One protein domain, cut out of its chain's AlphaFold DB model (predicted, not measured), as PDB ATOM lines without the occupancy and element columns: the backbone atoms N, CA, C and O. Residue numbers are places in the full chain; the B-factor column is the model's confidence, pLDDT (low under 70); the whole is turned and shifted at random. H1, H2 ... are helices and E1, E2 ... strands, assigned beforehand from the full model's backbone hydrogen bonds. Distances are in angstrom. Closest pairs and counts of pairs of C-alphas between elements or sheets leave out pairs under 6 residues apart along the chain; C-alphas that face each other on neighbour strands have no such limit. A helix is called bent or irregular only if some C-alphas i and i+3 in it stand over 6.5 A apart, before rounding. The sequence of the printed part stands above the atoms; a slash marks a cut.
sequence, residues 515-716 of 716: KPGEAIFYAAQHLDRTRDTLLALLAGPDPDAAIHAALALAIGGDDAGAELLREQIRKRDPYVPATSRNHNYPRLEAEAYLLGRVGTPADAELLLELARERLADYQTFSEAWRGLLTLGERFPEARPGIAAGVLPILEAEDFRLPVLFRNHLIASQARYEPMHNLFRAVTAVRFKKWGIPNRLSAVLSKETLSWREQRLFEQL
ATOM      1  N   LYS A 515     -27.947  65.014  -3.147       96.69
ATOM      2  CA  LYS A 515     -26.752  64.328  -3.678       96.69
ATOM      3  C   LYS A 515     -26.343  63.111  -2.831       96.69
ATOM      4  O   LYS A 515     -25.163  62.956  -2.537       96.69
ATOM      5  N   PRO A 516     -27.282  62.226  -2.467       97.31
ATOM      6  CA  PRO A 516     -27.062  61.206  -1.444       97.31
ATOM      7  C   PRO A 516     -26.099  60.092  -1.883       97.31
ATOM      8  O   PRO A 516     -25.705  59.274  -1.067       97.31
ATOM      9  N   GLY A 517     -25.742  60.009  -3.170       97.75
ATOM     10  CA  GLY A 517     -25.121  58.817  -3.751       97.75
ATOM     11  C   GLY A 517     -23.798  58.389  -3.122       97.75
ATOM     12  O   GLY A 517     -23.563  57.196  -2.949       97.75
ATOM     13  N   GLU A 518     -22.938  59.339  -2.749       97.56
ATOM     14  CA  GLU A 518     -21.670  58.999  -2.092       97.56
ATOM     15  C   GLU A 518     -21.903  58.433  -0.690       97.56
ATOM     16  O   GLU A 518     -21.277  57.439  -0.329       97.56
ATOM     17  N   ALA A 519     -22.849  59.008   0.055       98.25
ATOM     18  CA  ALA A 519     -23.272  58.521   1.361       98.25
ATOM     19  C   ALA A 519     -23.998  57.168   1.291       98.25
ATOM     20  O   ALA A 519     -23.697  56.295   2.098       98.25
ATOM     21  N   ILE A 520     -24.889  56.958   0.312       98.62
ATOM     22  CA  ILE A 520     -25.563  55.669   0.065       98.62
ATOM     23  C   ILE A 520     -24.513  54.575  -0.139       98.62
ATOM     24  O   ILE A 520     -24.523  53.562   0.558       98.62
ATOM     25  N   PHE A 521     -23.582  54.794  -1.073       98.00
ATOM     26  CA  PHE A 521     -22.571  53.799  -1.412       98.00
ATOM     27  C   PHE A 521     -21.588  53.570  -0.256       98.00
ATOM     28  O   PHE A 521     -21.305  52.425   0.091       98.00
ATOM     29  N   TYR A 522     -21.108  54.643   0.385       97.56
ATOM     30  CA  TYR A 522     -20.243  54.544   1.560       97.56
ATOM     31  C   TYR A 522     -20.907  53.764   2.694       97.56
ATOM     32  O   TYR A 522     -20.289  52.852   3.243       97.56
ATOM     33  N   ALA A 523     -22.153  54.094   3.039       98.31
ATOM     34  CA  ALA A 523     -22.841  53.458   4.150       98.31
ATOM     35  C   ALA A 523     -23.090  51.972   3.876       98.31
ATOM     36  O   ALA A 523     -22.861  51.153   4.765       98.31
ATOM     37  N   ALA A 524     -23.450  51.621   2.638       98.06
ATOM     38  CA  ALA A 524     -23.660  50.245   2.209       98.06
ATOM     39  C   ALA A 524     -22.396  49.366   2.274       98.06
ATOM     40  O   ALA A 524     -22.493  48.190   2.614       98.06
ATOM     41  N   GLN A 525     -21.207  49.914   1.985       95.94
ATOM     42  CA  GLN A 525     -19.943  49.164   2.111       95.94
ATOM     43  C   GLN A 525     -19.475  48.986   3.571       95.94
ATOM     44  O   GLN A 525     -18.505  48.271   3.804       95.94
ATOM     45  N   HIS A 526     -20.128  49.625   4.549       96.75
ATOM     46  CA  HIS A 526     -19.679  49.663   5.946       96.75
ATOM     47  C   HIS A 526     -20.816  49.429   6.957       96.75
ATOM     48  O   HIS A 526     -20.888  50.094   7.998       96.75
ATOM     49  N   LEU A 527     -21.730  48.497   6.655       97.62
ATOM     50  CA  LEU A 527     -22.857  48.168   7.539       97.62
ATOM     51  C   LEU A 527     -22.426  47.731   8.951       97.62
ATOM     52  O   LEU A 527     -23.196  47.902   9.890       97.62
ATOM     53  N   ASP A 528     -21.192  47.254   9.135       97.00
ATOM     54  CA  ASP A 528     -20.590  46.966  10.445       97.00
ATOM     55  C   ASP A 528     -20.608  48.167  11.412       97.00
ATOM     56  O   ASP A 528     -20.644  47.975  12.627       97.00
ATOM     57  N   ARG A 529     -20.618  49.396  10.876       96.56
ATOM     58  CA  ARG A 529     -20.597  50.655  11.641       96.56
ATOM     59  C   ARG A 529     -21.699  51.654  11.280       96.56
ATOM     60  O   ARG A 529     -21.926  52.590  12.040       96.56
ATOM     61  N   THR A 530     -22.374  51.504  10.138       98.31
ATOM     62  CA  THR A 530     -23.424  52.442   9.683       98.31
ATOM     63  C   THR A 530     -24.847  51.946   9.926       98.31
ATOM     64  O   THR A 530     -25.768  52.762   9.970       98.31
ATOM     65  N   ARG A 531     -25.047  50.634  10.110       98.31
ATOM     66  CA  ARG A 531     -26.370  49.991  10.142       98.31
ATOM     67  C   ARG A 531     -27.324  50.575  11.181       98.31
ATOM     68  O   ARG A 531     -28.457  50.887  10.830       98.31
ATOM     69  N   ASP A 532     -26.892  50.764  12.423       98.44
ATOM     70  CA  ASP A 532     -27.781  51.270  13.481       98.44
ATOM     71  C   ASP A 532     -28.258  52.703  13.189       98.44
ATOM     72  O   ASP A 532     -29.433  53.028  13.377       98.44
ATOM     73  N   THR A 533     -27.383  53.541  12.625       98.44
ATOM     74  CA  THR A 533     -27.738  54.886  12.147       98.44
ATOM     75  C   THR A 533     -28.676  54.826  10.939       98.44
ATOM     76  O   THR A 533     -29.633  55.594  10.880       98.44
ATOM     77  N   LEU A 534     -28.468  53.894  10.000       98.69
ATOM     78  CA  LEU A 534     -29.383  53.674   8.872       98.69
ATOM     79  C   LEU A 534     -30.785  53.260   9.349       98.69
ATOM     80  O   LEU A 534     -31.772  53.776   8.831       98.69
ATOM     81  N   LEU A 535     -30.891  52.398  10.366       98.75
ATOM     82  CA  LEU A 535     -32.173  52.024  10.973       98.75
ATOM     83  C   LEU A 535     -32.851  53.202  11.690       98.75
ATOM     84  O   LEU A 535     -34.067  53.364  11.592       98.75
ATOM     85  N   ALA A 536     -32.078  54.050  12.375       98.38
ATOM     86  CA  ALA A 536     -32.602  55.262  13.002       98.38
ATOM     87  C   ALA A 536     -33.118  56.280  11.966       98.38
ATOM     88  O   ALA A 536     -34.164  56.891  12.181       98.38
ATOM     89  N   LEU A 537     -32.426  56.432  10.829       98.25
ATOM     90  CA  LEU A 537     -32.868  57.269   9.705       98.25
ATOM     91  C   LEU A 537     -34.100  56.689   9.000       98.25
ATOM     92  O   LEU A 537     -35.008  57.441   8.655       98.25
ATOM     93  N   LEU A 538     -34.168  55.365   8.836       97.69
ATOM     94  CA  LEU A 538     -35.309  54.653   8.251       97.69
ATOM     95  C   LEU A 538     -36.605  54.857   9.056       97.69
ATOM     96  O   LEU A 538     -37.680  54.972   8.474       97.69
ATOM     97  N   ALA A 539     -36.501  54.932  10.387       97.00
ATOM     98  CA  ALA A 539     -37.602  55.273  11.291       97.00
ATOM     99  C   ALA A 539     -37.764  56.795  11.528       97.00
ATOM    100  O   ALA A 539     -38.569  57.213  12.364       97.00
ATOM    101  N   GLY A 540     -36.970  57.622  10.842       95.94
ATOM    102  CA  GLY A 540     -36.896  59.065  11.033       95.94
ATOM    103  C   GLY A 540     -38.016  59.857  10.339       95.94
ATOM    104  O   GLY A 540     -38.782  59.317   9.541       95.94
ATOM    105  N   PRO A 541     -38.123  61.169  10.623       95.25
ATOM    106  CA  PRO A 541     -39.161  62.031  10.055       95.25
ATOM    107  C   PRO A 541     -38.845  62.565   8.647       95.25
ATOM    108  O   PRO A 541     -39.727  63.159   8.025       95.25
ATOM    109  N   ASP A 542     -37.611  62.414   8.153       97.38
ATOM    110  CA  ASP A 542     -37.213  62.854   6.810       97.38
ATOM    111  C   ASP A 542     -37.426  61.710   5.796       97.38
ATOM    112  O   ASP A 542     -36.742  60.685   5.881       97.38
ATOM    113  N   PRO A 543     -38.365  61.852   4.840       95.50
ATOM    114  CA  PRO A 543     -38.702  60.776   3.918       95.50
ATOM    115  C   PRO A 543     -37.602  60.503   2.887       95.50
ATOM    116  O   PRO A 543     -37.440  59.355   2.481       95.50
ATOM    117  N   ASP A 544     -36.835  61.515   2.464       96.56
ATOM    118  CA  ASP A 544     -35.744  61.307   1.509       96.56
ATOM    119  C   ASP A 544     -34.591  60.568   2.201       96.56
ATOM    120  O   ASP A 544     -34.089  59.584   1.657       96.56
ATOM    121  N   ALA A 545     -34.231  60.963   3.429       98.00
ATOM    122  CA  ALA A 545     -33.213  60.264   4.214       98.00
ATOM    123  C   ALA A 545     -33.605  58.807   4.517       98.00
ATOM    124  O   ALA A 545     -32.765  57.918   4.389       98.00
ATOM    125  N   ALA A 546     -34.875  58.544   4.853       98.44
ATOM    126  CA  ALA A 546     -35.376  57.192   5.099       98.44
ATOM    127  C   ALA A 546     -35.298  56.300   3.843       98.44
ATOM    128  O   ALA A 546     -34.820  55.166   3.921       98.44
ATOM    129  N   ILE A 547     -35.703  56.812   2.671       98.38
ATOM    130  CA  ILE A 547     -35.613  56.070   1.400       98.38
ATOM    131  C   ILE A 547     -34.144  55.818   1.035       98.38
ATOM    132  O   ILE A 547     -33.773  54.689   0.719       98.38
ATOM    133  N   HIS A 548     -33.276  56.829   1.124       98.56
ATOM    134  CA  HIS A 548     -31.850  56.652   0.836       98.56
ATOM    135  C   HIS A 548     -31.163  55.692   1.827       98.56
ATOM    136  O   HIS A 548     -30.281  54.934   1.421       98.56
ATOM    137  N   ALA A 549     -31.601  55.648   3.091       98.75
ATOM    138  CA  ALA A 549     -31.145  54.654   4.057       98.75
ATOM    139  C   ALA A 549     -31.601  53.229   3.688       98.75
ATOM    140  O   ALA A 549     -30.796  52.301   3.762       98.75
ATOM    141  N   ALA A 550     -32.840  53.048   3.214       98.75
ATOM    142  CA  ALA A 550     -33.321  51.763   2.698       98.75
ATOM    143  C   ALA A 550     -32.520  51.281   1.472       98.75
ATOM    144  O   ALA A 550     -32.186  50.099   1.391       98.75
ATOM    145  N   LEU A 551     -32.154  52.187   0.553       98.75
ATOM    146  CA  LEU A 551     -31.275  51.869  -0.582       98.75
ATOM    147  C   LEU A 551     -29.879  51.428  -0.106       98.75
ATOM    148  O   LEU A 551     -29.358  50.425  -0.590       98.75
ATOM    149  N   ALA A 552     -29.286  52.133   0.864       98.81
ATOM    150  CA  ALA A 552     -27.970  51.793   1.408       98.81
ATOM    151  C   ALA A 552     -27.959  50.434   2.135       98.81
ATOM    152  O   ALA A 552     -27.061  49.622   1.904       98.81
ATOM    153  N   LEU A 553     -28.982  50.154   2.953       98.81
ATOM    154  CA  LEU A 553     -29.185  48.842   3.579       98.81
ATOM    155  C   LEU A 553     -29.268  47.739   2.513       98.81
ATOM    156  O   LEU A 553     -28.515  46.769   2.576       98.81
ATOM    157  N   ALA A 554     -30.090  47.931   1.478       98.69
ATOM    158  CA  ALA A 554     -30.301  46.920   0.447       98.69
ATOM    159  C   ALA A 554     -29.069  46.664  -0.447       98.69
ATOM    160  O   ALA A 554     -28.805  45.514  -0.809       98.69
ATOM    161  N   ILE A 555     -28.272  47.696  -0.757       98.62
ATOM    162  CA  ILE A 555     -26.969  47.551  -1.439       98.62
ATOM    163  C   ILE A 555     -25.991  46.750  -0.565       98.62
ATOM    164  O   ILE A 555     -25.263  45.899  -1.077       98.62
ATOM    165  N   GLY A 556     -26.000  46.967   0.754       97.81
ATOM    166  CA  GLY A 556     -25.224  46.175   1.713       97.81
ATOM    167  C   GLY A 556     -25.798  44.775   1.998       97.81
ATOM    168  O   GLY A 556     -25.149  43.980   2.672       97.81
ATOM    169  N   GLY A 557     -26.978  44.444   1.459       97.50
ATOM    170  CA  GLY A 557     -27.639  43.143   1.616       97.50
ATOM    171  C   GLY A 557     -28.537  42.998   2.851       97.50
ATOM    172  O   GLY A 557     -28.937  41.877   3.158       97.50
ATOM    173  N   ASP A 558     -28.861  44.092   3.542       98.38
ATOM    174  CA  ASP A 558     -29.773  44.120   4.692       98.38
ATOM    175  C   ASP A 558     -31.217  44.437   4.257       98.38
ATOM    176  O   ASP A 558     -31.461  45.358   3.473       98.38
ATOM    177  N   ASP A 559     -32.181  43.661   4.755       98.25
ATOM    178  CA  ASP A 559     -33.581  43.697   4.330       98.25
ATOM    179  C   ASP A 559     -34.492  44.592   5.181       98.25
ATOM    180  O   ASP A 559     -35.665  44.758   4.835       98.25
ATOM    181  N   ALA A 560     -33.981  45.252   6.227       98.44
ATOM    182  CA  ALA A 560     -34.804  46.087   7.105       98.44
ATOM    183  C   ALA A 560     -35.510  47.241   6.362       98.44
ATOM    184  O   ALA A 560     -36.609  47.646   6.741       98.44
ATOM    185  N   GLY A 561     -34.917  47.738   5.268       97.94
ATOM    186  CA  GLY A 561     -35.513  48.753   4.391       97.94
ATOM    187  C   GLY A 561     -36.564  48.235   3.394       97.94
ATOM    188  O   GLY A 561     -37.215  49.044   2.734       97.94
ATOM    189  N   ALA A 562     -36.752  46.917   3.252       98.44
ATOM    190  CA  ALA A 562     -37.490  46.329   2.130       98.44
ATOM    191  C   ALA A 562     -38.968  46.755   2.049       98.44
ATOM    192  O   ALA A 562     -39.478  46.933   0.942       98.44
ATOM    193  N   GLU A 563     -39.664  46.973   3.174       98.44
ATOM    194  CA  GLU A 563     -41.059  47.445   3.121       98.44
ATOM    195  C   GLU A 563     -41.168  48.879   2.591       98.44
ATOM    196  O   GLU A 563     -42.086  49.179   1.828       98.44
ATOM    197  N   LEU A 564     -40.198  49.745   2.902       98.38
ATOM    198  CA  LEU A 564     -40.175  51.101   2.358       98.38
ATOM    199  C   LEU A 564     -39.919  51.084   0.843       98.38
ATOM    200  O   LEU A 564     -40.570  51.834   0.118       98.38
ATOM    201  N   LEU A 565     -39.053  50.184   0.351       98.50
ATOM    202  CA  LEU A 565     -38.850  49.982  -1.092       98.50
ATOM    203  C   LEU A 565     -40.152  49.532  -1.781       98.50
ATOM    204  O   LEU A 565     -40.525  50.091  -2.812       98.50
ATOM    205  N   ARG A 566     -40.899  48.583  -1.193       98.56
ATOM    206  CA  ARG A 566     -42.229  48.186  -1.705       98.56
ATOM    207  C   ARG A 566     -43.193  49.367  -1.745       98.56
ATOM    208  O   ARG A 566     -43.938  49.518  -2.711       98.56
ATOM    209  N   GLU A 567     -43.208  50.195  -0.702       98.19
ATOM    210  CA  GLU A 567     -44.069  51.375  -0.632       98.19
ATOM    211  C   GLU A 567     -43.738  52.394  -1.735       98.19
ATOM    212  O   GLU A 567     -44.655  52.865  -2.411       98.19
ATOM    213  N   GLN A 568     -42.456  52.696  -1.970       97.94
ATOM    214  CA  GLN A 568     -42.053  53.629  -3.029       97.94
ATOM    215  C   GLN A 568     -42.326  53.077  -4.434       97.94
ATOM    216  O   GLN A 568     -42.869  53.802  -5.273       97.94
ATOM    217  N   ILE A 569     -42.115  51.775  -4.667       98.19
ATOM    218  CA  ILE A 569     -42.493  51.130  -5.934       98.19
ATOM    219  C   ILE A 569     -44.006  51.225  -6.162       98.19
ATOM    220  O   ILE A 569     -44.431  51.592  -7.259       98.19
ATOM    221  N   ARG A 570     -44.844  50.963  -5.147       97.75
ATOM    222  CA  ARG A 570     -46.311  51.147  -5.237       97.75
ATOM    223  C   ARG A 570     -46.691  52.608  -5.529       97.75
ATOM    224  O   ARG A 570     -47.631  52.847  -6.281       97.75
ATOM    225  N   LYS A 571     -45.954  53.581  -4.978       96.75
ATOM    226  CA  LYS A 571     -46.127  55.025  -5.241       96.75
ATOM    227  C   LYS A 571     -45.565  55.490  -6.590       96.75
ATOM    228  O   LYS A 571     -45.923  56.584  -7.024       96.75
ATOM    229  N   ARG A 572     -44.724  54.678  -7.246       95.38
ATOM    230  CA  ARG A 572     -43.964  55.008  -8.465       95.38
ATOM    231  C   ARG A 572     -43.078  56.246  -8.269       95.38
ATOM    232  O   ARG A 572     -43.226  57.209  -9.023       95.38
ATOM    233  N   ASP A 573     -42.206  56.239  -7.253       91.56
ATOM    234  CA  ASP A 573     -41.401  57.415  -6.877       91.56
ATOM    235  C   ASP A 573     -40.661  58.044  -8.085       91.56
ATOM    236  O   ASP A 573     -39.739  57.441  -8.644       91.56
ATOM    237  N   PRO A 574     -41.031  59.269  -8.511       89.94
ATOM    238  CA  PRO A 574     -40.416  59.934  -9.652       89.94
ATOM    239  C   PRO A 574     -39.116  60.672  -9.289       89.94
ATOM    240  O   PRO A 574     -38.578  61.399 -10.131       89.94
ATOM    241  N   TYR A 575     -38.634  60.582  -8.044       96.50
ATOM    242  CA  TYR A 575     -37.444  61.298  -7.600       96.50
ATOM    243  C   TYR A 575     -36.202  60.877  -8.386       96.50
ATOM    244  O   TYR A 575     -35.860  59.700  -8.482       96.50
ATOM    245  N   VAL A 576     -35.465  61.877  -8.872       97.00
ATOM    246  CA  VAL A 576     -34.139  61.705  -9.468       97.00
ATOM    247  C   VAL A 576     -33.122  62.487  -8.623       97.00
ATOM    248  O   VAL A 576     -33.290  63.708  -8.453       97.00
ATOM    249  N   PRO A 577     -32.069  61.834  -8.091       96.31
ATOM    250  CA  PRO A 577     -30.999  62.510  -7.369       96.31
ATOM    251  C   PRO A 577     -30.203  63.430  -8.305       96.31
ATOM    252  O   PRO A 577     -30.240  63.321  -9.528       96.31
ATOM    253  N   ALA A 578     -29.463  64.366  -7.719       96.06
ATOM    254  CA  ALA A 578     -28.563  65.286  -8.414       96.06
ATOM    255  C   ALA A 578     -27.082  65.012  -8.081       96.06
ATOM    256  O   ALA A 578     -26.244  65.911  -8.205       96.06
ATOM    257  N   THR A 579     -26.770  63.788  -7.632       93.06
ATOM    258  CA  THR A 579     -25.423  63.301  -7.280       93.06
ATOM    259  C   THR A 579     -24.424  63.575  -8.406       93.06
ATOM    260  O   THR A 579     -23.364  64.163  -8.198       93.06
ATOM    261  N   SER A 580     -24.791  63.193  -9.627       92.19
ATOM    262  CA  SER A 580     -23.947  63.225 -10.813       92.19
ATOM    263  C   SER A 580     -24.254  64.414 -11.722       92.19
ATOM    264  O   SER A 580     -25.394  64.842 -11.892       92.19
ATOM    265  N   ARG A 581     -23.216  64.936 -12.386       88.25
ATOM    266  CA  ARG A 581     -23.311  66.152 -13.219       88.25
ATOM    267  C   ARG A 581     -24.171  66.032 -14.489       88.25
ATOM    268  O   ARG A 581     -24.720  67.039 -14.918       88.25
ATOM    269  N   ASN A 582     -24.262  64.838 -15.089       83.00
ATOM    270  CA  ASN A 582     -24.944  64.625 -16.379       83.00
ATOM    271  C   ASN A 582     -25.994  63.508 -16.333       83.00
ATOM    272  O   ASN A 582     -27.062  63.655 -16.916       83.00
ATOM    273  N   HIS A 583     -25.672  62.382 -15.693       88.62
ATOM    274  CA  HIS A 583     -26.488  61.170 -15.720       88.62
ATOM    275  C   HIS A 583     -26.847  60.779 -14.292       88.62
ATOM    276  O   HIS A 583     -25.952  60.458 -13.516       88.62
ATOM    277  N   ASN A 584     -28.136  60.842 -13.972       93.69
ATOM    278  CA  ASN A 584     -28.705  60.377 -12.714       93.69
ATOM    279  C   ASN A 584     -29.901  59.482 -13.028       93.69
ATOM    280  O   ASN A 584     -30.553  59.699 -14.054       93.69
ATOM    281  N   TYR A 585     -30.177  58.530 -12.147       93.12
ATOM    282  CA  TYR A 585     -31.185  57.491 -12.350       93.12
ATOM    283  C   TYR A 585     -32.304  57.641 -11.304       93.12
ATOM    284  O   TYR A 585     -31.990  57.902 -10.139       93.12
ATOM    285  N   PRO A 586     -33.590  57.582 -11.696       95.38
ATOM    286  CA  PRO A 586     -34.727  57.578 -10.777       95.38
ATOM    287  C   PRO A 586     -34.594  56.563  -9.636       95.38
ATOM    288  O   PRO A 586     -34.139  55.442  -9.856       95.38
ATOM    289  N   ARG A 587     -35.065  56.912  -8.430       95.56
ATOM    290  CA  ARG A 587     -35.060  55.974  -7.290       95.56
ATOM    291  C   ARG A 587     -35.865  54.711  -7.576       95.56
ATOM    292  O   ARG A 587     -35.384  53.637  -7.252       95.56
ATOM    293  N   LEU A 588     -36.982  54.817  -8.299       97.38
ATOM    294  CA  LEU A 588     -37.786  53.671  -8.741       97.38
ATOM    295  C   LEU A 588     -36.984  52.589  -9.496       97.38
ATOM    296  O   LEU A 588     -37.285  51.404  -9.359       97.38
ATOM    297  N   GLU A 589     -35.959  52.968 -10.269       96.94
ATOM    298  CA  GLU A 589     -35.077  52.014 -10.963       96.94
ATOM    299  C   GLU A 589     -34.201  51.253  -9.949       96.94
ATOM    300  O   GLU A 589     -34.130  50.023  -9.977       96.94
ATOM    301  N   ALA A 590     -33.602  51.975  -8.995       97.69
ATOM    302  CA  ALA A 590     -32.815  51.394  -7.908       97.69
ATOM    303  C   ALA A 590     -33.664  50.526  -6.966       97.69
ATOM    304  O   ALA A 590     -33.250  49.427  -6.609       97.69
ATOM    305  N   GLU A 591     -34.860  50.984  -6.593       98.44
ATOM    306  CA  GLU A 591     -35.811  50.264  -5.745       98.44
ATOM    307  C   GLU A 591     -36.220  48.928  -6.374       98.44
ATOM    308  O   GLU A 591     -36.195  47.902  -5.695       98.44
ATOM    309  N   ALA A 592     -36.555  48.914  -7.670       97.94
ATOM    310  CA  ALA A 592     -36.965  47.703  -8.381       97.94
ATOM    311  C   ALA A 592     -35.838  46.655  -8.456       97.94
ATOM    312  O   ALA A 592     -36.068  45.472  -8.187       97.94
ATOM    313  N   TYR A 593     -34.611  47.094  -8.756       97.56
ATOM    314  CA  TYR A 593     -33.415  46.252  -8.719       97.56
ATOM    315  C   TYR A 593     -33.151  45.701  -7.303       97.56
ATOM    316  O   TYR A 593     -33.004  44.487  -7.116       97.56
ATOM    317  N   LEU A 594     -33.128  46.577  -6.295       98.50
ATOM    318  CA  LEU A 594     -32.759  46.228  -4.922       98.50
ATOM    319  C   LEU A 594     -33.826  45.391  -4.207       98.50
ATOM    320  O   LEU A 594     -33.470  44.504  -3.430       98.50
ATOM    321  N   LEU A 595     -35.114  45.554  -4.527       98.50
ATOM    322  CA  LEU A 595     -36.164  44.664  -4.022       98.50
ATOM    323  C   LEU A 595     -35.963  43.215  -4.505       98.50
ATOM    324  O   LEU A 595     -36.282  42.281  -3.776       98.50
ATOM    325  N   GLY A 596     -35.335  42.986  -5.663       97.62
ATOM    326  CA  GLY A 596     -34.891  41.642  -6.053       97.62
ATOM    327  C   GLY A 596     -33.804  41.060  -5.138       97.62
ATOM    328  O   GLY A 596     -33.791  39.854  -4.871       97.62
ATOM    329  N   ARG A 597     -32.909  41.912  -4.615       97.00
ATOM    330  CA  ARG A 597     -31.793  41.528  -3.732       97.00
ATOM    331  C   ARG A 597     -32.197  41.302  -2.277       97.00
ATOM    332  O   ARG A 597     -31.650  40.383  -1.673       97.00
ATOM    333  N   VAL A 598     -33.140  42.075  -1.732       98.19
ATOM    334  CA  VAL A 598     -33.548  41.974  -0.311       98.19
ATOM    335  C   VAL A 598     -35.021  41.636  -0.067       98.19
ATOM    336  O   VAL A 598     -35.400  41.322   1.054       98.19
ATOM    337  N   GLY A 599     -35.859  41.617  -1.102       97.75
ATOM    338  CA  GLY A 599     -37.267  41.227  -0.994       97.75
ATOM    339  C   GLY A 599     -37.487  39.730  -0.756       97.75
ATOM    340  O   GLY A 599     -36.549  38.946  -0.586       97.75
ATOM    341  N   THR A 600     -38.758  39.346  -0.785       98.19
ATOM    342  CA  THR A 600     -39.325  38.027  -0.467       98.19
ATOM    343  C   THR A 600     -40.046  37.434  -1.688       98.19
ATOM    344  O   THR A 600     -40.351  38.181  -2.617       98.19
ATOM    345  N   PRO A 601     -40.407  36.133  -1.718       98.00
ATOM    346  CA  PRO A 601     -41.137  35.533  -2.844       98.00
ATOM    347  C   PRO A 601     -42.407  36.285  -3.289       98.00
ATOM    348  O   PRO A 601     -42.725  36.292  -4.477       98.00
ATOM    349  N   ALA A 602     -43.112  36.944  -2.361       96.94
ATOM    350  CA  ALA A 602     -44.319  37.723  -2.654       96.94
ATOM    351  C   ALA A 602     -44.042  38.989  -3.491       96.94
ATOM    352  O   ALA A 602     -44.907  39.444  -4.238       96.94
ATOM    353  N   ASP A 603     -42.821  39.528  -3.431       98.38
ATOM    354  CA  ASP A 603     -42.428  40.747  -4.149       98.38
ATOM    355  C   ASP A 603     -42.342  40.555  -5.672       98.38
ATOM    356  O   ASP A 603     -42.336  41.530  -6.428       98.38
ATOM    357  N   ALA A 604     -42.367  39.302  -6.141       98.25
ATOM    358  CA  ALA A 604     -42.478  38.975  -7.557       98.25
ATOM    359  C   ALA A 604     -43.730  39.595  -8.204       98.25
ATOM    360  O   ALA A 604     -43.660  40.045  -9.346       98.25
ATOM    361  N   GLU A 605     -44.868  39.651  -7.504       98.06
ATOM    362  CA  GLU A 605     -46.099  40.223  -8.065       98.06
ATOM    363  C   GLU A 605     -45.968  41.734  -8.301       98.06
ATOM    364  O   GLU A 605     -46.322  42.221  -9.376       98.06
ATOM    365  N   LEU A 606     -45.366  42.459  -7.354       98.44
ATOM    366  CA  LEU A 606     -45.152  43.906  -7.447       98.44
ATOM    367  C   LEU A 606     -44.167  44.277  -8.569       98.44
ATOM    368  O   LEU A 606     -44.406  45.220  -9.323       98.44
ATOM    369  N   LEU A 607     -43.080  43.513  -8.723       98.50
ATOM    370  CA  LEU A 607     -42.126  43.724  -9.818       98.50
ATOM    371  C   LEU A 607     -42.721  43.340 -11.187       98.50
ATOM    372  O   LEU A 607     -42.448  44.009 -12.183       98.50
ATOM    373  N   LEU A 608     -43.583  42.315 -11.250       98.38
ATOM    374  CA  LEU A 608     -44.343  41.969 -12.460       98.38
ATOM    375  C   LEU A 608     -45.362  43.049 -12.841       98.38
ATOM    376  O   LEU A 608     -45.533  43.329 -14.027       98.38
ATOM    377  N   GLU A 609     -46.044  43.652 -11.867       97.81
ATOM    378  CA  GLU A 609     -46.938  44.794 -12.083       97.81
ATOM    379  C   GLU A 609     -46.168  45.981 -12.677       97.81
ATOM    380  O   GLU A 609     -46.550  46.493 -13.734       97.81
ATOM    381  N   LEU A 610     -45.039  46.353 -12.062       97.62
ATOM    382  CA  LEU A 610     -44.180  47.437 -12.538       97.62
ATOM    383  C   LEU A 610     -43.673  47.171 -13.964       97.62
ATOM    384  O   LEU A 610     -43.792  48.043 -14.826       97.62
ATOM    385  N   ALA A 611     -43.183  45.959 -14.245       97.00
ATOM    386  CA  ALA A 611     -42.722  45.572 -15.577       97.00
ATOM    387  C   ALA A 611     -43.839  45.657 -16.636       97.00
ATOM    388  O   ALA A 611     -43.585  46.103 -17.754       97.00
ATOM    389  N   ARG A 612     -45.084  45.283 -16.301       95.62
ATOM    390  CA  ARG A 612     -46.244  45.382 -17.213       95.62
ATOM    391  C   ARG A 612     -46.687  46.821 -17.462       95.62
ATOM    392  O   ARG A 612     -47.026  47.160 -18.591       95.62
ATOM    393  N   GLU A 613     -46.684  47.673 -16.439       94.00
ATOM    394  CA  GLU A 613     -46.985  49.101 -16.604       94.00
ATOM    395  C   GLU A 613     -45.919  49.795 -17.468       94.00
ATOM    396  O   GLU A 613     -46.229  50.653 -18.295       94.00
ATOM    397  N   ARG A 614     -44.653  49.407 -17.288       91.00
ATOM    398  CA  ARG A 614     -43.481  50.092 -17.844       91.00
ATOM    399  C   ARG A 614     -42.907  49.422 -19.092       91.00
ATOM    400  O   ARG A 614     -41.783  49.716 -19.469       91.00
ATOM    401  N   LEU A 615     -43.698  48.624 -19.814       88.00
ATOM    402  CA  LEU A 615     -43.297  47.934 -21.056       88.00
ATOM    403  C   LEU A 615     -42.715  48.830 -22.168       88.00
ATOM    404  O   LEU A 615     -42.072  48.315 -23.077       88.00
ATOM    405  N   ALA A 616     -42.951  50.144 -22.132       87.38
ATOM    406  CA  ALA A 616     -42.383  51.113 -23.077       87.38
ATOM    407  C   ALA A 616     -41.210  51.937 -22.500       87.38
ATOM    408  O   ALA A 616     -40.579  52.702 -23.229       87.38
ATOM    409  N   ASP A 617     -40.928  51.803 -21.204       91.75
ATOM    410  CA  ASP A 617     -39.860  52.491 -20.485       91.75
ATOM    411  C   ASP A 617     -38.721  51.503 -20.220       91.75
ATOM    412  O   ASP A 617     -38.799  50.649 -19.336       91.75
ATOM    413  N   TYR A 618     -37.670  51.614 -21.036       93.69
ATOM    414  CA  TYR A 618     -36.562  50.666 -21.055       93.69
ATOM    415  C   TYR A 618     -35.949  50.425 -19.669       93.69
ATOM    416  O   TYR A 618     -35.788  49.264 -19.300       93.69
ATOM    417  N   GLN A 619     -35.613  51.486 -18.921       92.25
ATOM    418  CA  GLN A 619     -34.845  51.344 -17.677       92.25
ATOM    419  C   GLN A 619     -35.709  50.733 -16.573       92.25
ATOM    420  O   GLN A 619     -35.350  49.710 -15.993       92.25
ATOM    421  N   THR A 620     -36.899  51.296 -16.337       95.06
ATOM    422  CA  THR A 620     -37.803  50.783 -15.299       95.06
ATOM    423  C   THR A 620     -38.230  49.338 -15.583       95.06
ATOM    424  O   THR A 620     -38.292  48.526 -14.659       95.06
ATOM    425  N   PHE A 621     -38.461  48.969 -16.853       96.94
ATOM    426  CA  PHE A 621     -38.676  47.567 -17.224       96.94
ATOM    427  C   PHE A 621     -37.444  46.703 -16.934       96.94
ATOM    428  O   PHE A 621     -37.582  45.611 -16.379       96.94
ATOM    429  N   SER A 622     -36.250  47.156 -17.327       96.62
ATOM    430  CA  SER A 622     -35.039  46.345 -17.241       96.62
ATOM    431  C   SER A 622     -34.622  46.066 -15.801       96.62
ATOM    432  O   SER A 622     -34.261  44.931 -15.497       96.62
ATOM    433  N   GLU A 623     -34.744  47.041 -14.899       97.38
ATOM    434  CA  GLU A 623     -34.425  46.832 -13.482       97.38
ATOM    435  C   GLU A 623     -35.498  46.006 -12.753       97.38
ATOM    436  O   GLU A 623     -35.154  45.148 -11.940       97.38
ATOM    437  N   ALA A 624     -36.784  46.142 -13.108       98.19
ATOM    438  CA  ALA A 624     -37.832  45.243 -12.611       98.19
ATOM    439  C   ALA A 624     -37.617  43.789 -13.078       98.19
ATOM    440  O   ALA A 624     -37.748  42.848 -12.295       98.19
ATOM    441  N   TRP A 625     -37.225  43.595 -14.343       98.12
ATOM    442  CA  TRP A 625     -36.847  42.292 -14.893       98.12
ATOM    443  C   TRP A 625     -35.603  41.708 -14.206       98.12
ATOM    444  O   TRP A 625     -35.614  40.530 -13.840       98.12
ATOM    445  N   ARG A 626     -34.558  42.517 -13.966       97.38
ATOM    446  CA  ARG A 626     -33.377  42.100 -13.192       97.38
ATOM    447  C   ARG A 626     -33.789  41.672 -11.787       97.38
ATOM    448  O   ARG A 626     -33.425  40.579 -11.362       97.38
ATOM    449  N   GLY A 627     -34.592  42.488 -11.102       98.06
ATOM    450  CA  GLY A 627     -35.102  42.206  -9.762       98.06
ATOM    451  C   GLY A 627     -35.846  40.869  -9.687       98.06
ATOM    452  O   GLY A 627     -35.554  40.052  -8.814       98.06
ATOM    453  N   LEU A 628     -36.726  40.592 -10.656       98.62
ATOM    454  CA  LEU A 628     -37.428  39.307 -10.788       98.62
ATOM    455  C   LEU A 628     -36.473  38.122 -10.965       98.62
ATOM    456  O   LEU A 628     -36.655  37.086 -10.324       98.62
ATOM    457  N   LEU A 629     -35.452  38.254 -11.816       97.56
ATOM    458  CA  LEU A 629     -34.474  37.185 -12.013       97.56
ATOM    459  C   LEU A 629     -33.638  36.938 -10.751       97.56
ATOM    460  O   LEU A 629     -33.493  35.788 -10.347       97.56
ATOM    461  N   THR A 630     -33.157  37.992 -10.092       97.38
ATOM    462  CA  THR A 630     -32.415  37.897  -8.823       97.38
ATOM    463  C   THR A 630     -33.254  37.239  -7.725       97.38
ATOM    464  O   THR A 630     -32.764  36.358  -7.016       97.38
ATOM    465  N   LEU A 631     -34.539  37.594  -7.626       97.62
ATOM    466  CA  LEU A 631     -35.467  36.994  -6.671       97.62
ATOM    467  C   LEU A 631     -35.676  35.495  -6.943       97.62
ATOM    468  O   LEU A 631     -35.667  34.694  -6.011       97.62
ATOM    469  N   GLY A 632     -35.801  35.097  -8.212       97.94
ATOM    470  CA  GLY A 632     -35.920  33.690  -8.603       97.94
ATOM    471  C   GLY A 632     -34.634  32.874  -8.417       97.94
ATOM    472  O   GLY A 632     -34.713  31.675  -8.157       97.94
ATOM    473  N   GLU A 633     -33.445  33.485  -8.487       96.56
ATOM    474  CA  GLU A 633     -32.206  32.795  -8.095       96.56
ATOM    475  C   GLU A 633     -32.197  32.506  -6.585       96.56
ATOM    476  O   GLU A 633     -31.881  31.381  -6.194       96.56
ATOM    477  N   ARG A 634     -32.618  33.481  -5.760       96.94
ATOM    478  CA  ARG A 634     -32.704  33.373  -4.289       96.94
ATOM    479  C   ARG A 634     -33.778  32.385  -3.813       96.94
ATOM    480  O   ARG A 634     -33.515  31.621  -2.890       96.94
ATOM    481  N   PHE A 635     -34.955  32.381  -4.443       98.00
ATOM    482  CA  PHE A 635     -36.139  31.640  -3.989       98.00
ATOM    483  C   PHE A 635     -36.683  30.692  -5.074       98.00
ATOM    484  O   PHE A 635     -37.433  31.123  -5.961       98.00
ATOM    485  N   PRO A 636     -36.340  29.389  -5.035       97.88
ATOM    486  CA  PRO A 636     -36.836  28.396  -5.987       97.88
ATOM    487  C   PRO A 636     -38.365  28.331  -6.114       97.88
ATOM    488  O   PRO A 636     -38.882  28.109  -7.209       97.88
ATOM    489  N   GLU A 637     -39.082  28.566  -5.020       97.12
ATOM    490  CA  GLU A 637     -40.540  28.594  -4.924       97.12
ATOM    491  C   GLU A 637     -41.188  29.775  -5.667       97.12
ATOM    492  O   GLU A 637     -42.326  29.658  -6.117       97.12
ATOM    493  N   ALA A 638     -40.464  30.883  -5.870       97.56
ATOM    494  CA  ALA A 638     -40.954  32.033  -6.633       97.56
ATOM    495  C   ALA A 638     -40.885  31.800  -8.155       97.56
ATOM    496  O   ALA A 638     -41.638  32.410  -8.921       97.56
ATOM    497  N   ARG A 639     -39.998  30.903  -8.615       98.19
ATOM    498  CA  ARG A 639     -39.686  30.689 -10.043       98.19
ATOM    499  C   ARG A 639     -40.911  30.381 -10.917       98.19
ATOM    500  O   ARG A 639     -40.983  30.969 -11.995       98.19
ATOM    501  N   PRO A 640     -41.887  29.537 -10.514       97.69
ATOM    502  CA  PRO A 640     -43.075  29.281 -11.332       97.69
ATOM    503  C   PRO A 640     -43.953  30.527 -11.511       97.69
ATOM    504  O   PRO A 640     -44.453  30.762 -12.608       97.69
ATOM    505  N   GLY A 641     -44.101  31.352 -10.466       97.75
ATOM    506  CA  GLY A 641     -44.859  32.606 -10.521       97.75
ATOM    507  C   GLY A 641     -44.169  33.665 -11.382       97.75
ATOM    508  O   GLY A 641     -44.798  34.257 -12.260       97.75
ATOM    509  N   ILE A 642     -42.853  33.831 -11.207       98.31
ATOM    510  CA  ILE A 642     -42.016  34.698 -12.052       98.31
ATOM    511  C   ILE A 642     -42.125  34.266 -13.521       98.31
ATOM    512  O   ILE A 642     -42.385  35.095 -14.389       98.31
ATOM    513  N   ALA A 643     -42.002  32.968 -13.813       98.00
ATOM    514  CA  ALA A 643     -42.126  32.442 -15.169       98.00
ATOM    515  C   ALA A 643     -43.516  32.692 -15.772       98.00
ATOM    516  O   ALA A 643     -43.612  33.237 -16.872       98.00
ATOM    517  N   ALA A 644     -44.589  32.378 -15.041       97.44
ATOM    518  CA  ALA A 644     -45.960  32.642 -15.480       97.44
ATOM    519  C   ALA A 644     -46.227  34.138 -15.734       97.44
ATOM    520  O   ALA A 644     -47.050  34.482 -16.581       97.44
ATOM    521  N   GLY A 645     -45.525  35.033 -15.032       96.94
ATOM    522  CA  GLY A 645     -45.635  36.475 -15.222       96.94
ATOM    523  C   GLY A 645     -44.781  37.058 -16.354       96.94
ATOM    524  O   GLY A 645     -45.252  37.970 -17.033       96.94
ATOM    525  N   VAL A 646     -43.561  36.543 -16.555       97.06
ATOM    526  CA  VAL A 646     -42.573  37.049 -17.531       97.06
ATOM    527  C   VAL A 646     -42.774  36.460 -18.931       97.06
ATOM    528  O   VAL A 646     -42.626  37.187 -19.916       97.06
ATOM    529  N   LEU A 647     -43.124  35.172 -19.056       96.25
ATOM    530  CA  LEU A 647     -43.276  34.526 -20.370       96.25
ATOM    531  C   LEU A 647     -44.319  35.214 -21.268       96.25
ATOM    532  O   LEU A 647     -43.976  35.473 -22.419       96.25
ATOM    533  N   PRO A 648     -45.518  35.616 -20.790       95.00
ATOM    534  CA  PRO A 648     -46.488  36.325 -21.629       95.00
ATOM    535  C   PRO A 648     -45.980  37.658 -22.193       95.00
ATOM    536  O   PRO A 648     -46.485  38.104 -23.217       95.00
ATOM    537  N   ILE A 649     -44.992  38.292 -21.548       94.81
ATOM    538  CA  ILE A 649     -44.347  39.507 -22.060       94.81
ATOM    539  C   ILE A 649     -43.297  39.137 -23.110       94.81
ATOM    540  O   ILE A 649     -43.319  39.652 -24.222       94.81
ATOM    541  N   LEU A 650     -42.353  38.256 -22.766       94.12
ATOM    542  CA  LEU A 650     -41.178  38.014 -23.608       94.12
ATOM    543  C   LEU A 650     -41.454  37.079 -24.798       94.12
ATOM    544  O   LEU A 650     -40.780  37.203 -25.823       94.12
ATOM    545  N   GLU A 651     -42.429  36.171 -24.699       92.50
ATOM    546  CA  GLU A 651     -42.861  35.304 -25.809       92.50
ATOM    547  C   GLU A 651     -43.798  36.018 -26.798       92.50
ATOM    548  O   GLU A 651     -43.982  35.522 -27.908       92.50
ATOM    549  N   ALA A 652     -44.352  37.188 -26.451       90.75
ATOM    550  CA  ALA A 652     -45.203  37.956 -27.357       90.75
ATOM    551  C   ALA A 652     -44.429  38.383 -28.619       90.75
ATOM    552  O   ALA A 652     -43.342  38.969 -28.543       90.75
ATOM    553  N   GLU A 653     -44.979  38.087 -29.800       85.62
ATOM    554  CA  GLU A 653     -44.317  38.326 -31.092       85.62
ATOM    555  C   GLU A 653     -44.047  39.814 -31.359       85.62
ATOM    556  O   GLU A 653     -43.074  40.160 -32.037       85.62
ATOM    557  N   ASP A 654     -44.866  40.698 -30.790       88.31
ATOM    558  CA  ASP A 654     -44.816  42.156 -30.899       88.31
ATOM    559  C   ASP A 654     -44.027  42.843 -29.769       88.31
ATOM    560  O   ASP A 654     -43.800  44.050 -29.850       88.31
ATOM    561  N   PHE A 655     -43.516  42.107 -28.770       90.25
ATOM    562  CA  PHE A 655     -42.685  42.691 -27.711       90.25
ATOM    563  C   PHE A 655     -41.424  43.347 -28.291       90.25
ATOM    564  O   PHE A 655     -40.540  42.683 -28.847       90.25
ATOM    565  N   ARG A 656     -41.329  44.674 -28.172       89.00
ATOM    566  CA  ARG A 656     -40.185  45.480 -28.611       89.00
ATOM    567  C   ARG A 656     -39.816  46.459 -27.506       89.00
ATOM    568  O   ARG A 656     -40.597  47.345 -27.186       89.00
ATOM    569  N   LEU A 657     -38.589  46.344 -27.007       90.19
ATOM    570  CA  LEU A 657     -38.018  47.270 -26.031       90.19
ATOM    571  C   LEU A 657     -36.727  47.892 -26.599       90.19
ATOM    572  O   LEU A 657     -35.642  47.330 -26.424       90.19
ATOM    573  N   PRO A 658     -36.830  48.979 -27.388       89.62
ATOM    574  CA  PRO A 658     -35.674  49.653 -27.960       89.62
ATOM    575  C   PRO A 658     -35.075  50.690 -26.992       89.62
ATOM    576  O   PRO A 658     -35.801  51.526 -26.461       89.62
ATOM    577  N   VAL A 659     -33.750  50.704 -26.821       88.94
ATOM    578  CA  VAL A 659     -33.043  51.722 -26.015       88.94
ATOM    579  C   VAL A 659     -32.416  52.800 -26.907       88.94
ATOM    580  O   VAL A 659     -31.826  52.485 -27.933       88.94
ATOM    581  N   LEU A 660     -32.529  54.084 -26.566       88.06
ATOM    582  CA  LEU A 660     -31.961  55.169 -27.383       88.06
ATOM    583  C   LEU A 660     -30.506  55.464 -26.991       88.06
ATOM    584  O   LEU A 660     -30.229  55.782 -25.834       88.06
ATOM    585  N   PHE A 661     -29.578  55.435 -27.954       87.62
ATOM    586  CA  PHE A 661     -28.193  55.832 -27.694       87.62
ATOM    587  C   PHE A 661     -28.044  57.330 -27.372       87.62
ATOM    588  O   PHE A 661     -28.754  58.208 -27.886       87.62
ATOM    589  N   ARG A 662     -27.068  57.621 -26.503       82.31
ATOM    590  CA  ARG A 662     -26.781  58.964 -25.984       82.31
ATOM    591  C   ARG A 662     -26.089  59.846 -27.040       82.31
ATOM    592  O   ARG A 662     -25.565  59.382 -28.052       82.31
ATOM    593  N   ASN A 663     -26.036  61.149 -26.753       79.00
ATOM    594  CA  ASN A 663     -25.201  62.140 -27.451       79.00
ATOM    595  C   ASN A 663     -25.552  62.443 -28.928       79.00
ATOM    596  O   ASN A 663     -24.774  63.097 -29.619       79.00
ATOM    597  N   HIS A 664     -26.732  62.048 -29.418       74.19
ATOM    598  CA  HIS A 664     -27.207  62.453 -30.744       74.19
ATOM    599  C   HIS A 664     -27.519  63.967 -30.794       74.19
ATOM    600  O   HIS A 664     -28.227  64.502 -29.941       74.19
ATOM    601  N   LEU A 665     -26.996  64.676 -31.803       67.75
ATOM    602  CA  LEU A 665     -27.181  66.130 -31.980       67.75
ATOM    603  C   LEU A 665     -28.202  66.488 -33.068       67.75
ATOM    604  O   LEU A 665     -28.699  67.614 -33.108       67.75
ATOM    605  N   ILE A 666     -28.485  65.554 -33.977       71.12
ATOM    606  CA  ILE A 666     -29.466  65.692 -35.059       71.12
ATOM    607  C   ILE A 666     -30.330  64.433 -35.138       71.12
ATOM    608  O   ILE A 666     -29.900  63.360 -34.725       71.12
ATOM    609  N   ALA A 667     -31.535  64.548 -35.700       71.88
ATOM    610  CA  ALA A 667     -32.498  63.445 -35.737       71.88
ATOM    611  C   ALA A 667     -31.972  62.178 -36.445       71.88
ATOM    612  O   ALA A 667     -32.293  61.077 -36.012       71.88
ATOM    613  N   SER A 668     -31.116  62.304 -37.469       70.56
ATOM    614  CA  SER A 668     -30.502  61.151 -38.155       70.56
ATOM    615  C   SER A 668     -29.465  60.389 -37.316       70.56
ATOM    616  O   SER A 668     -29.094  59.283 -37.688       70.56
ATOM    617  N   GLN A 669     -29.028  60.932 -36.175       77.62
ATOM    618  CA  GLN A 669     -28.136  60.253 -35.226       77.62
ATOM    619  C   GLN A 669     -28.895  59.494 -34.122       77.62
ATOM    620  O   GLN A 669     -28.264  58.840 -33.296       77.62
ATOM    621  N   ALA A 670     -30.231  59.572 -34.074       80.62
ATOM    622  CA  ALA A 670     -31.042  58.851 -33.092       80.62
ATOM    623  C   ALA A 670     -31.094  57.346 -33.426       80.62
ATOM    624  O   ALA A 670     -32.029  56.868 -34.069       80.62
ATOM    625  N   ARG A 671     -30.066  56.599 -33.005       82.50
ATOM    626  CA  ARG A 671     -29.985  55.140 -33.160       82.50
ATOM    627  C   ARG A 671     -30.670  54.446 -31.980       82.50
ATOM    628  O   ARG A 671     -30.317  54.687 -30.826       82.50
ATOM    629  N   TYR A 672     -31.628  53.576 -32.290       85.56
ATOM    630  CA  TYR A 672     -32.345  52.755 -31.317       85.56
ATOM    631  C   TYR A 672     -31.792  51.331 -31.292       85.56
ATOM    632  O   TYR A 672     -31.723  50.673 -32.327       85.56
ATOM    633  N   GLU A 673     -31.389  50.907 -30.101       84.94
ATOM    634  CA  GLU A 673     -30.914  49.588 -29.692       84.94
ATOM    635  C   GLU A 673     -32.027  48.528 -29.581       84.94
ATOM    636  O   GLU A 673     -32.696  48.577 -28.548       84.94
ATOM    637  N   PRO A 674     -32.314  47.602 -30.520       87.00
ATOM    638  CA  PRO A 674     -33.312  46.559 -30.268       87.00
ATOM    639  C   PRO A 674     -32.815  45.558 -29.207       87.00
ATOM    640  O   PRO A 674     -32.084  44.627 -29.517       87.00
ATOM    641  N   MET A 675     -33.234  45.717 -27.947       87.31
ATOM    642  CA  MET A 675     -32.749  44.870 -26.840       87.31
ATOM    643  C   MET A 675     -33.657  43.671 -26.524       87.31
ATOM    644  O   MET A 675     -33.271  42.780 -25.778       87.31
ATOM    645  N   HIS A 676     -34.863  43.599 -27.093       88.50
ATOM    646  CA  HIS A 676     -35.870  42.573 -26.773       88.50
ATOM    647  C   HIS A 676     -35.377  41.118 -26.928       88.50
ATOM    648  O   HIS A 676     -35.724  40.265 -26.111       88.50
ATOM    649  N   ASN A 677     -34.519  40.834 -27.912       86.94
ATOM    650  CA  ASN A 677     -33.914  39.508 -28.078       86.94
ATOM    651  C   ASN A 677     -32.856  39.190 -27.005       86.94
ATOM    652  O   ASN A 677     -32.736  38.031 -26.613       86.94
ATOM    653  N   LEU A 678     -32.160  40.197 -26.463       86.06
ATOM    654  CA  LEU A 678     -31.239  40.038 -25.331       86.06
ATOM    655  C   LEU A 678     -32.002  39.620 -24.059       86.06
ATOM    656  O   LEU A 678     -31.626  38.638 -23.417       86.06
ATOM    657  N   PHE A 679     -33.129  40.278 -23.752       91.00
ATOM    658  CA  PHE A 679     -34.014  39.877 -22.643       91.00
ATOM    659  C   PHE A 679     -34.510  38.434 -22.793       91.00
ATOM    660  O   PHE A 679     -34.447  37.660 -21.835       91.00
ATOM    661  N   ARG A 680     -34.963  38.047 -23.996       91.06
ATOM    662  CA  ARG A 680     -35.380  36.666 -24.307       91.06
ATOM    663  C   ARG A 680     -34.246  35.666 -24.084       91.06
ATOM    664  O   ARG A 680     -34.450  34.683 -23.379       91.06
ATOM    665  N   ALA A 681     -33.059  35.929 -24.634       87.00
ATOM    666  CA  ALA A 681     -31.906  35.035 -24.559       87.00
ATOM    667  C   ALA A 681     -31.412  34.827 -23.115       87.00
ATOM    668  O   ALA A 681     -31.285  33.686 -22.662       87.00
ATOM    669  N   VAL A 682     -31.214  35.910 -22.354       88.12
ATOM    670  CA  VAL A 682     -30.774  35.822 -20.951       88.12
ATOM    671  C   VAL A 682     -31.832  35.133 -20.083       88.12
ATOM    672  O   VAL A 682     -31.494  34.256 -19.285       88.12
ATOM    673  N   THR A 683     -33.119  35.446 -20.277       92.88
ATOM    674  CA  THR A 683     -34.211  34.779 -19.545       92.88
ATOM    675  C   THR A 683     -34.289  33.290 -19.884       92.88
ATOM    676  O   THR A 683     -34.414  32.473 -18.974       92.88
ATOM    677  N   ALA A 684     -34.135  32.905 -21.157       90.44
ATOM    678  CA  ALA A 684     -34.137  31.503 -21.579       90.44
ATOM    679  C   ALA A 684     -33.034  30.691 -20.882       90.44
ATOM    680  O   ALA A 684     -33.285  29.572 -20.428       90.44
ATOM    681  N   VAL A 685     -31.831  31.258 -20.732       87.75
ATOM    682  CA  VAL A 685     -30.718  30.609 -20.021       87.75
ATOM    683  C   VAL A 685     -30.963  30.499 -18.522       87.75
ATOM    684  O   VAL A 685     -30.693  29.444 -17.944       87.75
ATOM    685  N   ARG A 686     -31.501  31.542 -17.883       91.25
ATOM    686  CA  ARG A 686     -31.885  31.487 -16.462       91.25
ATOM    687  C   ARG A 686     -32.960  30.423 -16.236       91.25
ATOM    688  O   ARG A 686     -32.790  29.546 -15.397       91.25
ATOM    689  N   PHE A 687     -33.998  30.400 -17.068       94.56
ATOM    690  CA  PHE A 687     -35.096  29.438 -16.954       94.56
ATOM    691  C   PHE A 687     -34.639  28.002 -17.250       94.56
ATOM    692  O   PHE A 687     -35.043  27.080 -16.546       94.56
ATOM    693  N   LYS A 688     -33.710  27.802 -18.197       91.62
ATOM    694  CA  LYS A 688     -33.032  26.514 -18.433       91.62
ATOM    695  C   LYS A 688     -32.264  26.036 -17.193       91.62
ATOM    696  O   LYS A 688     -32.399  24.872 -16.828       91.62
ATOM    697  N   LYS A 689     -31.514  26.916 -16.512       92.31
ATOM    698  CA  LYS A 689     -30.840  26.600 -15.231       92.31
ATOM    699  C   LYS A 689     -31.835  26.273 -14.110       92.31
ATOM    700  O   LYS A 689     -31.537  25.450 -13.254       92.31
ATOM    701  N   TRP A 690     -33.015  26.888 -14.131       95.62
ATOM    702  CA  TRP A 690     -34.096  26.653 -13.170       95.62
ATOM    703  C   TRP A 690     -34.966  25.421 -13.465       95.62
ATOM    704  O   TRP A 690     -35.812  25.085 -12.641       95.62
ATOM    705  N   GLY A 691     -34.799  24.766 -14.618       95.00
ATOM    706  CA  GLY A 691     -35.672  23.673 -15.060       95.00
ATOM    707  C   GLY A 691     -37.063  24.122 -15.534       95.00
ATOM    708  O   GLY A 691     -37.967  23.296 -15.637       95.00
ATOM    709  N   ILE A 692     -37.251  25.413 -15.828       95.12
ATOM    710  CA  ILE A 692     -38.523  25.984 -16.287       95.12
ATOM    711  C   ILE A 692     -38.643  25.848 -17.820       95.12
ATOM    712  O   ILE A 692     -37.862  26.470 -18.555       95.12
ATOM    713  N   PRO A 693     -39.627  25.084 -18.339       91.69
ATOM    714  CA  PRO A 693     -39.872  24.992 -19.774       91.69
ATOM    715  C   PRO A 693     -40.389  26.330 -20.317       91.69
ATOM    716  O   PRO A 693     -41.221  26.988 -19.698       91.69
ATOM    717  N   ASN A 694     -39.888  26.734 -21.482       91.06
ATOM    718  CA  ASN A 694     -40.231  27.992 -22.143       91.06
ATOM    719  C   ASN A 694     -40.001  27.884 -23.660       91.06
ATOM    720  O   ASN A 694     -39.314  26.972 -24.125       91.06
ATOM    721  N   ARG A 695     -40.567  28.817 -24.430       89.44
ATOM    722  CA  ARG A 695     -40.425  28.937 -25.891       89.44
ATOM    723  C   ARG A 695     -39.581  30.148 -26.302       89.44
ATOM    724  O   ARG A 695     -39.491  30.452 -27.489       89.44
ATOM    725  N   LEU A 696     -38.915  30.808 -25.352       87.75
ATOM    726  CA  LEU A 696     -38.107  32.009 -25.595       87.75
ATOM    727  C   LEU A 696     -36.991  31.780 -26.621       87.75
ATOM    728  O   LEU A 696     -36.689  32.681 -27.391       87.75
ATOM    729  N   SER A 697     -36.404  30.582 -26.679       78.56
ATOM    730  CA  SER A 697     -35.428  30.219 -27.714       78.56
ATOM    731  C   SER A 697     -36.058  29.913 -29.078       78.56
ATOM    732  O   SER A 697     -35.401  30.093 -30.097       78.56
ATOM    733  N   ALA A 698     -37.325  29.490 -29.128       79.06
ATOM    734  CA  ALA A 698     -38.025  29.183 -30.377       79.06
ATOM    735  C   ALA A 698     -38.432  30.449 -31.153       79.06
ATOM    736  O   ALA A 698     -38.541  30.403 -32.375       79.06
ATOM    737  N   VAL A 699     -38.604  31.585 -30.463       74.19
ATOM    738  CA  VAL A 699     -38.826  32.905 -31.091       74.19
ATOM    739  C   VAL A 699     -37.523  33.618 -31.497       74.19
ATOM    740  O   VAL A 699     -37.572  34.710 -32.060       74.19
ATOM    741  N   LEU A 700     -36.354  33.016 -31.242       76.94
ATOM    742  CA  LEU A 700     -35.037  33.519 -31.650       76.94
ATOM    743  C   LEU A 700     -34.550  32.774 -32.909       76.94
ATOM    744  O   LEU A 700     -33.750  31.843 -32.824       76.94
ATOM    745  N   SER A 701     -35.009  33.178 -34.100       68.31
ATOM    746  CA  SER A 701     -34.455  32.643 -35.360       68.31
ATOM    747  C   SER A 701     -33.111  33.295 -35.676       68.31
ATOM    748  O   SER A 701     -33.044  34.523 -35.758       68.31
ATOM    749  N   LYS A 702     -32.064  32.499 -35.961       66.69
ATOM    750  CA  LYS A 702     -30.737  33.004 -36.384       66.69
ATOM    751  C   LYS A 702     -30.817  34.009 -37.541       66.69
ATOM    752  O   LYS A 702     -30.011  34.929 -37.584       66.69
ATOM    753  N   GLU A 703     -31.793  33.863 -38.433       67.38
ATOM    754  CA  GLU A 703     -32.029  34.748 -39.588       67.38
ATOM    755  C   GLU A 703     -32.552  36.138 -39.182       67.38
ATOM    756  O   GLU A 703     -32.377  37.108 -39.914       67.38
ATOM    757  N   THR A 704     -33.181  36.232 -38.008       66.56
ATOM    758  CA  THR A 704     -33.727  37.469 -37.422       66.56
ATOM    759  C   THR A 704     -32.840  38.088 -36.343       66.56
ATOM    760  O   THR A 704     -33.037  39.251 -35.995       66.56
ATOM    761  N   LEU A 705     -31.878  37.328 -35.809       74.81
ATOM    762  CA  LEU A 705     -30.954  37.811 -34.789       74.81
ATOM    763  C   LEU A 705     -29.934  38.776 -35.394       74.81
ATOM    764  O   LEU A 705     -29.312  38.478 -36.418       74.81
ATOM    765  N   SER A 706     -29.689  39.899 -34.715       69.50
ATOM    766  CA  SER A 706     -28.507  40.716 -35.008       69.50
ATOM    767  C   SER A 706     -27.226  39.906 -34.757       69.50
ATOM    768  O   SER A 706     -27.224  38.958 -33.974       69.50
ATOM    769  N   TRP A 707     -26.097  40.280 -35.367       69.25
ATOM    770  CA  TRP A 707     -24.814  39.591 -35.136       69.25
ATOM    771  C   TRP A 707     -24.437  39.501 -33.639       69.25
ATOM    772  O   TRP A 707     -23.772  38.549 -33.230       69.25
ATOM    773  N   ARG A 708     -24.874  40.474 -32.815       67.62
ATOM    774  CA  ARG A 708     -24.682  40.499 -31.353       67.62
ATOM    775  C   ARG A 708     -25.470  39.383 -30.699       67.62
ATOM    776  O   ARG A 708     -24.923  38.598 -29.937       67.62
ATOM    777  N   GLU A 709     -26.751  39.308 -31.041       73.56
ATOM    778  CA  GLU A 709     -27.663  38.280 -30.559       73.56
ATOM    779  C   GLU A 709     -27.235  36.895 -31.049       73.56
ATOM    780  O   GLU A 709     -27.341  35.946 -30.286       73.56
ATOM    781  N   GLN A 710     -26.681  36.769 -32.262       72.81
ATOM    782  CA  GLN A 710     -26.068  35.529 -32.748       72.81
ATOM    783  C   GLN A 710     -24.826  35.148 -31.928       72.81
ATOM    784  O   GLN A 710     -24.750  34.016 -31.463       72.81
ATOM    785  N   ARG A 711     -23.880  36.076 -31.706       67.44
ATOM    786  CA  ARG A 711     -22.683  35.842 -30.869       67.44
ATOM    787  C   ARG A 711     -23.071  35.426 -29.454       67.44
ATOM    788  O   ARG A 711     -22.496  34.479 -28.933       67.44
ATOM    789  N   LEU A 712     -24.055  36.098 -28.863       62.56
ATOM    790  CA  LEU A 712     -24.573  35.748 -27.549       62.56
ATOM    791  C   LEU A 712     -25.264  34.379 -27.565       62.56
ATOM    792  O   LEU A 712     -24.964  33.537 -26.733       62.56
ATOM    793  N   PHE A 713     -26.139  34.114 -28.534       68.62
ATOM    794  CA  PHE A 713     -26.809  32.820 -28.699       68.62
ATOM    795  C   PHE A 713     -25.824  31.662 -28.955       68.62
ATOM    796  O   PHE A 713     -26.156  30.510 -28.704       68.62
ATOM    797  N   GLU A 714     -24.612  31.945 -29.437       67.25
ATOM    798  CA  GLU A 714     -23.515  30.974 -29.564       67.25
ATOM    799  C   GLU A 714     -22.651  30.843 -28.294       67.25
ATOM    800  O   GLU A 714     -21.885  29.886 -28.179       67.25
ATOM    801  N   GLN A 715     -22.770  31.773 -27.340       56.41
ATOM    802  CA  GLN A 715     -22.133  31.727 -26.014       56.41
ATOM    803  C   GLN A 715     -23.035  31.115 -24.918       56.41
ATOM    804  O   GLN A 715     -22.516  30.713 -23.874       56.41
ATOM    805  N   LEU A 716     -24.354  31.054 -25.146       52.62
ATOM    806  CA  LEU A 716     -25.417  30.626 -24.215       52.62
ATOM    807  C   LEU A 716     -25.890  29.162 -24.407       52.62
ATOM    808  O   LEU A 716     -26.310  28.542 -23.394       52.62
TER     809      LEU A 716
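AT A GLANCE: This is residues 515 to 716 of the 716 residues of an uncharacterized protein of Victivallales bacterium CCUG 44730 (UniProt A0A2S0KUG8). Helices H4 to H9 stand in two layers side by side, H5, H7 and H9 running one way and H4, H6 and H8 running back between them, so that the chain winds along the long axis as a solenoid of helical hairpins. H1, H2 and H3 make one end, H10 packs on H9 at the other, and a thin E1-E2 hairpin reaches away from the helices, its residues 663 to 668 sticking out. The printed part has 202 residues, with ten named helices and two antiparallel strands in the order H1 to H8, E1, E2, H9, H10, and is mostly helix. It is compact, with a radius of gyration of the C-alphas of 18.4 A and spans of 56 by 48 by 29 A.

HOW THE PARTS SIT: H1, residues 517 to 524, touches H3, residues 543 to 555, at a steep tilt of 53 degrees, with C-alphas 524 and 552 closest at 4.6 A. H2, residues 527 to 538, is irregular, C-alphas 529 and 532 being 7.4 A apart; it forms a hairpin with H3, C-alphas 538 and 546 closest at 4.0 A. H4, residues 562 to 571, touches H3, C-alphas 547 and 564 closest at 6.8 A. H4 to H9 form a bundle, up and down, each running against the one before: H5 is residues 587 to 598, H6 603 to 613, H7 618 to 634, H8 636 to 650 and H9 676 to 690. H5 and H7 touch at a shallow tilt of 9 degrees, the same way, with C-alphas 596 and 627 closest at 3.8 A. H6 and H8 touch at 6 degrees, a shallow tilt, C-alphas 604 and 642 closest at 6.2 A. H8 is only just irregular, C-alphas 637 and 640 being 6.9 A apart. E1, residues 658 to 660, and E2, residues 672 to 674, form a hairpin, with N 659 and O 673 within hydrogen-bond range at 2.9 A. H10, residues 707 to 715, touches residues 677 to 681 of H9, C-alphas 678 and 709 closest at 6.6 A. Every O i to N i+4 pair is within range in H1, H3, H4, H6, H7, H9 and H10, against 6 of 8 in H2 and H5 and 7 of 11 in H8.

IN THESE COORDINATES: H1 begins at C-alpha 517 (-25.121, 58.817, -3.751). H7, the longest helix, measures 24.4 A, H9 21.0 A, H8 20.5 A and H3 18.5 A. H10 ends at C-alpha 715 (-22.133, 31.727, -26.014).

THE WHOLE: The C-alphas of Pro 541 and Glu 703, the two farthest apart, are 57.1 A apart. The printed part has no cut; the links H4 to H5, E1 to E2 and H9 to H10 are long. Mean pLDDT of the printed part is 91.7; residues 665, 701 to 704, 706 to 708 and 711 to 716 are under 70.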